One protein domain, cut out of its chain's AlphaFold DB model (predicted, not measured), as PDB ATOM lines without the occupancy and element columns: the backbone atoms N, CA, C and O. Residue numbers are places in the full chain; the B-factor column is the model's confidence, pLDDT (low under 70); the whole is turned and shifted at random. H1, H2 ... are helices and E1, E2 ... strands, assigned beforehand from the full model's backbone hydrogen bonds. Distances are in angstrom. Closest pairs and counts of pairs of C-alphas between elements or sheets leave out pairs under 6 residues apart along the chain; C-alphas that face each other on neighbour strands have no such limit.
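AT A GLANCE: This is residues 118 to 196 of the 197 residues of the protein "Carbohydrate-binding family 9-like protein" of Acidobacteria bacterium (UniProt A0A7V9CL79). One long helix, H1, covers one face of a twisted sheet of four strands and runs along them, with its residues 118 to 132 next to the sheet. A long link, residues 140 to 162 with no named element, leads from the helix to edge strand E1, and the strands then fold back and forth as a row of hairpins. The printed part has 79 residues, with H1, E1, E2, E3 and E4 in chain order; the sheet's order is E1 - E2 - E3 - E4, all antiparallel. The class is mixed, helices and strands; the whole is compact, with a radius of gyration of the C-alphas of 11.9 A, and elongated, spanning 37 by 23 by 15 A.

IN THESE COORDINATES: Find C-alpha 118 at (-47.435, -58.396, -26.095); from there H1, residues 118 to 139, runs 31.2 A. Go on to C-alpha 163 at (-42.117, -51.779, -36.563), where E1, residues 163 to 167, begins. E2 is residues 172 to 177, 17.2 A long; E3 is residues 183 to 187; E4, residues 192 to 195, ends at C-alpha 195 at (-55.266, -57.265, -34.219).

HOW THE PARTS SIT: E1 to E4 form a meander, each strand the antiparallel neighbour of the one before. Look between E1 and E2 for N 164 and O 175, 2.8 A apart; between E2 and E3 for N 186 and O 174, 2.8 A; between E3 and E4 for N 183 and O 195, 2.9 A. H1 is on the sheet in two layers, the helix on one face, at a height over the sheet of 9.0 A. It lies over E2 and E3, at 25 degrees to E2 on the local plane; its closest C-alphas to E3 are those of Leu 125 and Val 186, 6.3 A. Every O i to N i+4 pair in H1 is within hydrogen-bond range. E1 and E4 are apart.

THE WHOLE: The C-alphas farthest apart are those of Gly 140 and Asp 180, 37.4 A. The printed part has no cut. The link from H1 to E1 is long; those between the strands are tight. No printed residue has a pLDDT under 70.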
ATOM      1  N   ASN A 118     -47.112 -59.475 -25.155       97.12
ATOM      2  CA  ASN A 118     -47.435 -58.396 -26.095       97.12
ATOM      3  C   ASN A 118     -47.418 -56.996 -25.457       97.12
ATOM      4  O   ASN A 118     -47.299 -55.999 -26.174       97.12
ATOM      5  N   GLU A 119     -47.423 -56.883 -24.128       96.31
ATOM      6  CA  GLU A 119     -47.209 -55.596 -23.460       96.31
ATOM      7  C   GLU A 119     -45.773 -55.079 -23.631       96.31
ATOM      8  O   GLU A 119     -45.559 -53.867 -23.659       96.31
ATOM      9  N   ARG A 120     -44.788 -55.959 -23.873       96.81
ATOM     10  CA  ARG A 120     -43.414 -55.543 -24.217       96.81
ATOM     11  C   ARG A 120     -43.371 -54.816 -25.564       96.81
ATOM     12  O   ARG A 120     -42.698 -53.796 -25.708       96.81
ATOM     13  N   VAL A 121     -44.135 -55.312 -26.539       98.25
ATOM     14  CA  VAL A 121     -44.271 -54.702 -27.873       98.25
ATOM     15  C   VAL A 121     -45.068 -53.407 -27.784       98.25
ATOM     16  O   VAL A 121     -44.650 -52.387 -28.328       98.25
ATOM     17  N   THR A 122     -46.161 -53.412 -27.017       97.81
ATOM     18  CA  THR A 122     -46.954 -52.211 -26.715       97.81
ATOM     19  C   THR A 122     -46.075 -51.112 -26.115       97.81
ATOM     20  O   THR A 122     -46.134 -49.959 -26.542       97.81
ATOM     21  N   TRP A 123     -45.196 -51.455 -25.171       96.56
ATOM     22  CA  TRP A 123     -44.261 -50.505 -24.576       96.56
ATOM     23  C   TRP A 123     -43.208 -49.992 -25.568       96.56
ATOM     24  O   TRP A 123     -42.928 -48.792 -25.615       96.56
ATOM     25  N   ALA A 124     -42.652 -50.866 -26.411       98.19
ATOM     26  CA  ALA A 124     -41.735 -50.472 -27.480       98.19
ATOM     27  C   ALA A 124     -42.378 -49.476 -28.461       98.19
ATOM     28  O   ALA A 124     -41.767 -48.464 -28.812       98.19
ATOM     29  N   LEU A 125     -43.640 -49.701 -28.830       98.62
ATOM     30  CA  LEU A 125     -44.426 -48.775 -29.644       98.62
ATOM     31  C   LEU A 125     -44.712 -47.456 -28.907       98.62
ATOM     32  O   LEU A 125     -44.562 -46.386 -29.496       98.62
ATOM     33  N   ARG A 126     -45.012 -47.483 -27.600       97.69
ATOM     34  CA  ARG A 126     -45.171 -46.262 -26.781       97.69
ATOM     35  C   ARG A 126     -43.897 -45.415 -26.716       97.69
ATOM     36  O   ARG A 126     -43.969 -44.187 -26.755       97.69
ATOM     37  N   ARG A 127     -42.715 -46.038 -26.694       97.25
ATOM     38  CA  ARG A 127     -41.438 -45.309 -26.809       97.25
ATOM     39  C   ARG A 127     -41.338 -44.563 -28.143       97.25
ATOM     40  O   ARG A 127     -40.893 -43.417 -28.150       97.25
ATOM     41  N   LEU A 128     -41.776 -45.168 -29.249       98.56
ATOM     42  CA  LEU A 128     -41.837 -44.491 -30.550       98.56
ATOM     43  C   LEU A 128     -42.887 -43.375 -30.574       98.56
ATOM     44  O   LEU A 128     -42.592 -42.296 -31.079       98.56
ATOM     45  N   TYR A 129     -44.053 -43.579 -29.957       98.12
ATOM     46  CA  TYR A 129     -45.071 -42.537 -29.775       98.12
ATOM     47  C   TYR A 129     -44.510 -41.299 -29.050       98.12
ATOM     48  O   TYR A 129     -44.669 -40.169 -29.515       98.12
ATOM     49  N   HIS A 130     -43.782 -41.485 -27.943       96.81
ATOM     50  CA  HIS A 130     -43.158 -40.361 -27.239       96.81
ATOM     51  C   HIS A 130     -42.101 -39.656 -28.101       96.81
ATOM     52  O   HIS A 130     -42.021 -38.427 -28.087       96.81
ATOM     53  N   ARG A 131     -41.328 -40.408 -28.897       98.06
ATOM     54  CA  ARG A 131     -40.366 -39.830 -29.846       98.06
ATOM     55  C   ARG A 131     -41.057 -39.065 -30.975       98.06
ATOM     56  O   ARG A 131     -40.575 -37.998 -31.330       98.06
ATOM     57  N   GLN A 132     -42.213 -39.522 -31.457       98.31
ATOM     58  CA  GLN A 132     -43.044 -38.766 -32.404       98.31
ATOM     59  C   GLN A 132     -43.523 -37.443 -31.812       98.31
ATOM     60  O   GLN A 132     -43.484 -36.411 -32.482       98.31
ATOM     61  N   ARG A 133     -43.950 -37.439 -30.542       97.12
ATOM     62  CA  ARG A 133     -44.346 -36.200 -29.860       97.12
ATOM     63  C   ARG A 133     -43.182 -35.225 -29.719       97.12
ATOM     64  O   ARG A 133     -43.363 -34.044 -30.002       97.12
ATOM     65  N   ALA A 134     -42.005 -35.714 -29.328       97.94
ATOM     66  CA  ALA A 134     -40.798 -34.897 -29.237       97.94
ATOM     67  C   ALA A 134     -40.383 -34.342 -30.610       97.94
ATOM     68  O   ALA A 134     -40.121 -33.149 -30.738       97.94
ATOM     69  N   PHE A 135     -40.408 -35.179 -31.651       98.25
ATOM     70  CA  PHE A 135     -40.102 -34.775 -33.020       98.25
ATOM     71  C   PHE A 135     -41.070 -33.692 -33.515       98.25
ATOM     72  O   PHE A 135     -40.639 -32.650 -34.002       98.25
ATOM     73  N   ARG A 136     -42.382 -33.872 -33.317       97.38
ATOM     74  CA  ARG A 136     -43.376 -32.860 -33.698       97.38
ATOM     75  C   ARG A 136     -43.208 -31.553 -32.937       97.38
ATOM     76  O   ARG A 136     -43.365 -30.498 -33.541       97.38
ATOM     77  N   ALA A 137     -42.876 -31.603 -31.648       97.81
ATOM     78  CA  ALA A 137     -42.601 -30.398 -30.871       97.81
ATOM     79  C   ALA A 137     -41.390 -29.618 -31.416       97.81
ATOM     80  O   ALA A 137     -41.419 -28.392 -31.427       97.81
ATOM     81  N   ALA A 138     -40.359 -30.315 -31.903       98.19
ATOM     82  CA  ALA A 138     -39.151 -29.696 -32.447       98.19
ATOM     83  C   ALA A 138     -39.283 -29.237 -33.913       98.19
ATOM     84  O   ALA A 138     -38.664 -28.251 -34.304       98.19
ATOM     85  N   HIS A 139     -40.070 -29.942 -34.732       97.00
ATOM     86  CA  HIS A 139     -40.094 -29.757 -36.191       97.00
ATOM     87  C   HIS A 139     -41.447 -29.302 -36.754       97.00
ATOM     88  O   HIS A 139     -41.560 -29.074 -37.955       97.00
ATOM     89  N   GLY A 140     -42.494 -29.224 -35.930       96.25
ATOM     90  CA  GLY A 140     -43.844 -28.837 -36.353       96.25
ATOM     91  C   GLY A 140     -44.603 -29.892 -37.170       96.25
ATOM     92  O   GLY A 140     -45.761 -29.672 -37.511       96.25
ATOM     93  N   ARG A 141     -43.997 -31.053 -37.452       96.50
ATOM     94  CA  ARG A 141     -44.582 -32.160 -38.230       96.50
ATOM     95  C   ARG A 141     -44.248 -33.516 -37.618       96.50
ATOM     96  O   ARG A 141     -43.309 -33.618 -36.837       96.50
ATOM     97  N   TYR A 142     -44.982 -34.558 -37.991       98.06
ATOM     98  CA  TYR A 142     -44.626 -35.932 -37.638       98.06
ATOM     99  C   TYR A 142     -43.438 -36.435 -38.469       98.06
ATOM    100  O   TYR A 142     -43.258 -36.027 -39.617       98.06
ATOM    101  N   ALA A 143     -42.621 -37.316 -37.892       98.00
ATOM    102  CA  ALA A 143     -41.633 -38.061 -38.658       98.00
ATOM    103  C   ALA A 143     -42.357 -39.041 -39.589       98.00
ATOM    104  O   ALA A 143     -43.350 -39.658 -39.195       98.00
ATOM    105  N   SER A 144     -41.841 -39.182 -40.808       96.69
ATOM    106  CA  SER A 144     -42.348 -40.113 -41.823       96.69
ATOM    107  C   SER A 144     -41.488 -41.371 -41.961       96.69
ATOM    108  O   SER A 144     -41.823 -42.258 -42.740       96.69
ATOM    109  N   ASP A 145     -40.389 -41.470 -41.210       96.88
ATOM    110  CA  ASP A 145     -39.504 -42.630 -41.195       96.88
ATOM    111  C   ASP A 145     -39.090 -43.015 -39.763       96.88
ATOM    112  O   ASP A 145     -39.069 -42.207 -38.832       96.88
ATOM    113  N   LEU A 146     -38.773 -44.297 -39.582       98.25
ATOM    114  CA  LEU A 146     -38.426 -44.874 -38.280       98.25
ATOM    115  C   LEU A 146     -37.000 -44.528 -37.820       98.25
ATOM    116  O   LEU A 146     -36.698 -44.651 -36.628       98.25
ATOM    117  N   ALA A 147     -36.120 -44.102 -38.731       98.00
ATOM    118  CA  ALA A 147     -34.745 -43.741 -38.399       98.00
ATOM    119  C   ALA A 147     -34.698 -42.398 -37.655       98.00
ATOM    120  O   ALA A 147     -34.011 -42.296 -36.636       98.00
ATOM    121  N   ALA A 148     -35.519 -41.426 -38.067       97.88
ATOM    122  CA  ALA A 148     -35.742 -40.162 -37.364       97.88
ATOM    123  C   ALA A 148     -36.254 -40.362 -35.924       97.88
ATOM    124  O   ALA A 148     -36.022 -39.528 -35.049       97.88
ATOM    125  N   LEU A 149     -36.899 -41.500 -35.652       98.38
ATOM    126  CA  LEU A 149     -37.365 -41.905 -34.323       98.38
ATOM    127  C   LEU A 149     -36.387 -42.844 -33.603       98.38
ATOM    128  O   LEU A 149     -36.749 -43.439 -32.586       98.38
ATOM    129  N   SER A 150     -35.170 -43.033 -34.121       98.06
ATOM    130  CA  SER A 150     -34.156 -43.964 -33.604       98.06
ATOM    131  C   SER A 150     -34.713 -45.356 -33.280       98.06
ATOM    132  O   SER A 150     -34.374 -45.943 -32.243       98.06
ATOM    133  N   ALA A 151     -35.621 -45.879 -34.110       97.75
ATOM    134  CA  ALA A 151     -36.338 -47.119 -33.806       97.75
ATOM    135  C   ALA A 151     -35.403 -48.324 -33.631       97.75
ATOM    136  O   ALA A 151     -35.672 -49.175 -32.790       97.75
ATOM    137  N   GLY A 152     -34.256 -48.343 -34.324       96.69
ATOM    138  CA  GLY A 152     -33.230 -49.384 -34.169       96.69
ATOM    139  C   GLY A 152     -32.638 -49.500 -32.755       96.69
ATOM    140  O   GLY A 152     -32.115 -50.550 -32.394       96.69
ATOM    141  N   ASN A 153     -32.782 -48.470 -31.914       97.25
ATOM    142  CA  ASN A 153     -32.310 -48.476 -30.522       97.25
ATOM    143  C   ASN A 153     -33.346 -49.069 -29.545       97.25
ATOM    144  O   ASN A 153     -33.196 -48.964 -28.324       97.25
ATOM    145  N   ILE A 154     -34.456 -49.609 -30.052       97.75
ATOM    146  CA  ILE A 154     -35.514 -50.227 -29.254       97.75
ATOM    147  C   ILE A 154     -35.427 -51.736 -29.428       97.75
ATOM    148  O   ILE A 154     -35.562 -52.248 -30.533       97.75
ATOM    149  N   GLN A 155     -35.219 -52.431 -28.315       96.62
ATOM    150  CA  GLN A 155     -35.195 -53.885 -28.251       96.62
ATOM    151  C   GLN A 155     -36.449 -54.381 -27.531       96.62
ATOM    152  O   GLN A 155     -36.956 -53.706 -26.629       96.62
ATOM    153  N   VAL A 156     -36.943 -55.544 -27.953       97.69
ATOM    154  CA  VAL A 156     -38.019 -56.280 -27.288       97.69
ATOM    155  C   VAL A 156     -37.488 -57.667 -26.956       97.69
ATOM    156  O   VAL A 156     -37.143 -58.441 -27.846       97.69
ATOM    157  N   ASP A 157     -37.424 -57.995 -25.672       96.19
ATOM    158  CA  ASP A 157     -36.887 -59.279 -25.234       96.19
ATOM    159  C   ASP A 157     -37.753 -60.438 -25.738       96.19
ATOM    160  O   ASP A 157     -38.950 -60.508 -25.446       96.19
ATOM    161  N   GLY A 158     -37.124 -61.364 -26.465       95.75
ATOM    162  CA  GLY A 158     -37.777 -62.543 -27.038       95.75
ATOM    163  C   GLY A 158     -38.467 -62.312 -28.386       95.75
ATOM    164  O   GLY A 158     -39.114 -63.233 -28.878       95.75
ATOM    165  N   LEU A 159     -38.337 -61.128 -28.997       95.75
ATOM    166  CA  LEU A 159     -38.934 -60.829 -30.300       95.75
ATOM    167  C   LEU A 159     -38.063 -59.859 -31.107       95.75
ATOM    168  O   LEU A 159     -37.673 -58.799 -30.628       95.75
ATOM    169  N   GLN A 160     -37.805 -60.178 -32.378       96.00
ATOM    170  CA  GLN A 160     -37.171 -59.215 -33.272       96.00
ATOM    171  C   GLN A 160     -38.150 -58.075 -33.586       96.00
ATOM    172  O   GLN A 160     -39.058 -58.224 -34.403       96.00
ATOM    173  N   PHE A 161     -37.949 -56.925 -32.950       97.56
ATOM    174  CA  PHE A 161     -38.818 -55.767 -33.112       97.56
ATOM    175  C   PHE A 161     -38.610 -55.097 -34.478       97.56
ATOM    176  O   PHE A 161     -37.594 -54.447 -34.722       97.56
ATOM    177  N   ARG A 162     -39.583 -55.266 -35.379       97.12
ATOM    178  CA  ARG A 162     -39.603 -54.665 -36.722       97.12
ATOM    179  C   ARG A 162     -40.883 -53.846 -36.914       97.12
ATOM    180  O   ARG A 162     -41.841 -54.363 -37.490       97.12
ATOM    181  N   PRO A 163     -40.941 -52.610 -36.392       98.31
ATOM    182  CA  PRO A 163     -42.117 -51.779 -36.563       98.31
ATOM    183  C   PRO A 163     -42.245 -51.278 -38.007       98.31
ATOM    184  O   PRO A 163     -41.256 -51.157 -38.729       98.31
ATOM    185  N   THR A 164     -43.463 -50.933 -38.398       98.50
ATOM    186  CA  THR A 164     -43.801 -50.164 -39.597       98.50
ATOM    187  C   THR A 164     -44.437 -48.846 -39.171       98.50
ATOM    188  O   THR A 164     -45.059 -48.769 -38.114       98.50
ATOM    189  N   LEU A 165     -44.256 -47.796 -39.971       98.62
ATOM    190  CA  LEU A 165     -44.822 -46.468 -39.740       98.62
ATOM    191  C   LEU A 165     -45.581 -46.048 -40.995       98.62
ATOM    192  O   LEU A 165     -45.050 -46.123 -42.100       98.62
ATOM    193  N   THR A 166     -46.809 -45.583 -40.817       98.12
ATOM    194  CA  THR A 166     -47.563 -44.861 -41.843       98.12
ATOM    195  C   THR A 166     -47.904 -43.492 -41.282       98.12
ATOM    196  O   THR A 166     -48.503 -43.395 -40.215       98.12
ATOM    197  N   ALA A 167     -47.489 -42.434 -41.974       96.44
ATOM    198  CA  ALA A 167     -47.690 -41.055 -41.547       96.44
ATOM    199  C   ALA A 167     -48.372 -40.243 -42.651       96.44
ATOM    200  O   ALA A 167     -48.103 -40.436 -43.835       96.44
ATOM    201  N   THR A 168     -49.233 -39.322 -42.237       94.44
ATOM    202  CA  THR A 168     -49.798 -38.249 -43.059       94.44
ATOM    203  C   THR A 168     -49.363 -36.901 -42.478       94.44
ATOM    204  O   THR A 168     -48.655 -36.846 -41.470       94.44
ATOM    205  N   ASP A 169     -49.816 -35.796 -43.071       90.38
ATOM    206  CA  ASP A 169     -49.526 -34.451 -42.557       90.38
ATOM    207  C   ASP A 169     -50.060 -34.222 -41.133       90.38
ATOM    208  O   ASP A 169     -49.511 -33.418 -40.374       90.38
ATOM    209  N   SER A 170     -51.127 -34.928 -40.751       92.75
ATOM    210  CA  SER A 170     -51.850 -34.700 -39.497       92.75
ATOM    211  C   SER A 170     -51.950 -35.920 -38.584       92.75
ATOM    212  O   SER A 170     -52.308 -35.747 -37.421       92.75
ATOM    213  N   LEU A 171     -51.629 -37.127 -39.059       97.12
ATOM    214  CA  LEU A 171     -51.795 -38.379 -38.317       97.12
ATOM    215  C   LEU A 171     -50.601 -39.313 -38.531       97.12
ATOM    216  O   LEU A 171     -49.813 -39.159 -39.460       97.12
ATOM    217  N   TYR A 172     -50.500 -40.330 -37.683       98.25
ATOM    218  CA  TYR A 172     -49.645 -41.483 -37.922       98.25
ATOM    219  C   TYR A 172     -50.171 -42.723 -37.198       98.25
ATOM    220  O   TYR A 172     -50.901 -42.625 -36.205       98.25
ATOM    221  N   GLU A 173     -49.726 -43.876 -37.678       98.56
ATOM    222  CA  GLU A 173     -49.840 -45.169 -37.022       98.56
ATOM    223  C   GLU A 173     -48.481 -45.871 -37.062       98.56
ATOM    224  O   GLU A 173     -47.785 -45.844 -38.082       98.56
ATOM    225  N   ILE A 174     -48.102 -46.495 -35.947       98.69
ATOM    226  CA  ILE A 174     -46.955 -47.400 -35.883       98.69
ATOM    227  C   ILE A 174     -47.470 -48.766 -35.460       98.69
ATOM    228  O   ILE A 174     -48.173 -48.873 -34.457       98.69
ATOM    229  N   SER A 175     -47.092 -49.810 -36.187       98.62
ATOM    230  CA  SER A 175     -47.466 -51.184 -35.852       98.62
ATOM    231  C   SER A 175     -46.247 -52.094 -35.821       98.62
ATOM    232  O   SER A 175     -45.226 -51.780 -36.424       98.62
ATOM    233  N   ALA A 176     -46.320 -53.203 -35.097       98.50
ATOM    234  CA  ALA A 176     -45.290 -54.231 -35.096       98.50
ATOM    235  C   ALA A 176     -45.915 -55.604 -34.851       98.50
ATOM    236  O   ALA A 176     -46.875 -55.732 -34.086       98.50
ATOM    237  N   ALA A 177     -45.325 -56.635 -35.455       97.94
ATOM    238  CA  ALA A 177     -45.646 -58.008 -35.100       97.94
ATOM    239  C   ALA A 177     -45.333 -58.241 -33.615       97.94
ATOM    240  O   ALA A 177     -44.265 -57.870 -33.122       97.94
ATOM    241  N   GLY A 178     -46.287 -58.836 -32.917       96.88
ATOM    242  CA  GLY A 178     -46.162 -59.300 -31.552       96.88
ATOM    243  C   GLY A 178     -45.962 -60.808 -31.462       96.88
ATOM    244  O   GLY A 178     -45.647 -61.496 -32.435       96.88
ATOM    245  N   PHE A 179     -46.138 -61.318 -30.253       96.00
ATOM    246  CA  PHE A 179     -46.161 -62.739 -29.950       96.00
ATOM    247  C   PHE A 179     -47.473 -63.373 -30.432       96.00
ATOM    248  O   PHE A 179     -48.501 -62.702 -30.572       96.00
ATOM    249  N   ASP A 180     -47.420 -64.682 -30.685       93.56
ATOM    250  CA  ASP A 180     -48.585 -65.524 -30.990       93.56
ATOM    251  C   ASP A 180     -49.385 -65.063 -32.230       93.56
ATOM    252  O   ASP A 180     -50.596 -65.236 -32.321       93.56
ATOM    253  N   GLY A 181     -48.698 -64.452 -33.205       92.44
ATOM    254  CA  GLY A 181     -49.293 -63.969 -34.458       92.44
ATOM    255  C   GLY A 181     -50.073 -62.658 -34.337       92.44
ATOM    256  O   GLY A 181     -50.604 -62.182 -35.333       92.44
ATOM    257  N   THR A 182     -50.125 -62.052 -33.151       96.50
ATOM    258  CA  THR A 182     -50.804 -60.767 -32.936       96.50
ATOM    259  C   THR A 182     -50.023 -59.631 -33.596       96.50
ATOM    260  O   THR A 182     -48.797 -59.642 -33.567       96.50
ATOM    261  N   THR A 183     -50.696 -58.610 -34.128       98.31
ATOM    262  CA  THR A 183     -50.070 -57.321 -34.471       98.31
ATOM    263  C   THR A 183     -50.498 -56.268 -33.460       98.31
ATOM    264  O   THR A 183     -51.680 -56.147 -33.145       98.31
ATOM    265  N   ILE A 184     -49.538 -55.517 -32.920       98.62
ATOM    266  CA  ILE A 184     -49.799 -54.426 -31.977       98.62
ATOM    267  C   ILE A 184     -49.631 -53.100 -32.704       98.62
ATOM    268  O   ILE A 184     -48.699 -52.935 -33.488       98.62
ATOM    269  N   HIS A 185     -50.513 -52.155 -32.410       98.69
ATOM    270  CA  HIS A 185     -50.559 -50.841 -33.035       98.69
ATOM    271  C   HIS A 185     -50.529 -49.731 -31.980       98.69
ATOM    272  O   HIS A 185     -50.993 -49.920 -30.851       98.69
ATOM    273  N   VAL A 186     -50.017 -48.560 -32.361       98.69
ATOM    274  CA  VAL A 186     -50.171 -47.296 -31.636       98.69
ATOM    275  C   VAL A 186     -50.516 -46.167 -32.609       98.69
ATOM    276  O   VAL A 186     -49.868 -46.001 -33.644       98.69
ATOM    277  N   GLY A 187     -51.540 -45.388 -32.268       98.19
ATOM    278  CA  GLY A 187     -51.974 -44.222 -33.033       98.19
ATOM    279  C   GLY A 187     -51.328 -42.916 -32.567       98.19
ATOM    280  O   GLY A 187     -50.730 -42.831 -31.491       98.19
ATOM    281  N   HIS A 188     -51.496 -41.862 -33.366       97.06
ATOM    282  CA  HIS A 188     -51.064 -40.496 -33.038       97.06
ATOM    283  C   HIS A 188     -51.639 -39.928 -31.727       97.06
ATOM    284  O   HIS A 188     -51.026 -39.046 -31.122       97.06
ATOM    285  N   ASP A 189     -52.788 -40.440 -31.288       95.56
ATOM    286  CA  ASP A 189     -53.474 -40.114 -30.034       95.56
ATOM    287  C   ASP A 189     -52.934 -40.909 -28.829       95.56
ATOM    288  O   ASP A 189     -53.300 -40.640 -27.687       95.56
ATOM    289  N   GLY A 190     -52.024 -41.861 -29.058       95.38
ATOM    290  CA  GLY A 190     -51.446 -42.729 -28.032       95.38
ATOM    291  C   GLY A 190     -52.297 -43.954 -27.706       95.38
ATOM    292  O   GLY A 190     -51.918 -44.740 -26.830       95.38
ATOM    293  N   ARG A 191     -53.422 -44.152 -28.406       95.62
ATOM    294  CA  ARG A 191     -54.238 -45.356 -28.268       95.62
ATOM    295  C   ARG A 191     -53.477 -46.554 -28.819       95.62
ATOM    296  O   ARG A 191     -52.932 -46.500 -29.918       95.62
ATOM    297  N   THR A 192     -53.489 -47.648 -28.065       97.00
ATOM    298  CA  THR A 192     -52.907 -48.930 -28.472       97.00
ATOM    299  C   THR A 192     -54.001 -49.969 -28.677       97.00
ATOM    300  O   THR A 192     -54.970 -49.999 -27.916       97.00
ATOM    301  N   TRP A 193     -53.854 -50.827 -29.681       96.75
ATOM    302  CA  TRP A 193     -54.757 -51.956 -29.911       96.75
ATOM    303  C   TRP A 193     -54.006 -53.138 -30.521       96.75
ATOM    304  O   TRP A 193     -52.896 -52.991 -31.033       96.75
ATOM    305  N   ALA A 194     -54.621 -54.312 -30.432       96.69
ATOM    306  CA  ALA A 194     -54.115 -55.553 -30.990       96.69
ATOM    307  C   ALA A 194     -55.066 -56.042 -32.086       96.69
ATOM    308  O   ALA A 194     -56.285 -55.971 -31.920       96.69
ATOM    309  N   THR A 195     -54.516 -56.550 -33.183       96.44
ATOM    310  CA  THR A 195     -55.266 -57.265 -34.219       96.44
ATOM    311  C   THR A 195     -54.757 -58.706 -34.311       96.44
ATOM    312  O   THR A 195     -53.544 -58.936 -34.219       96.44
ATOM    313  N   PRO A 196     -55.654 -59.703 -34.422       89.62
ATOM    314  CA  PRO A 196     -55.243 -61.066 -34.727       89.62
ATOM    315  C   PRO A 196     -54.697 -61.142 -36.157       89.62
ATOM    316  O   PRO A 196     -54.965 -60.263 -36.980       89.62
TER     317      PRO A 196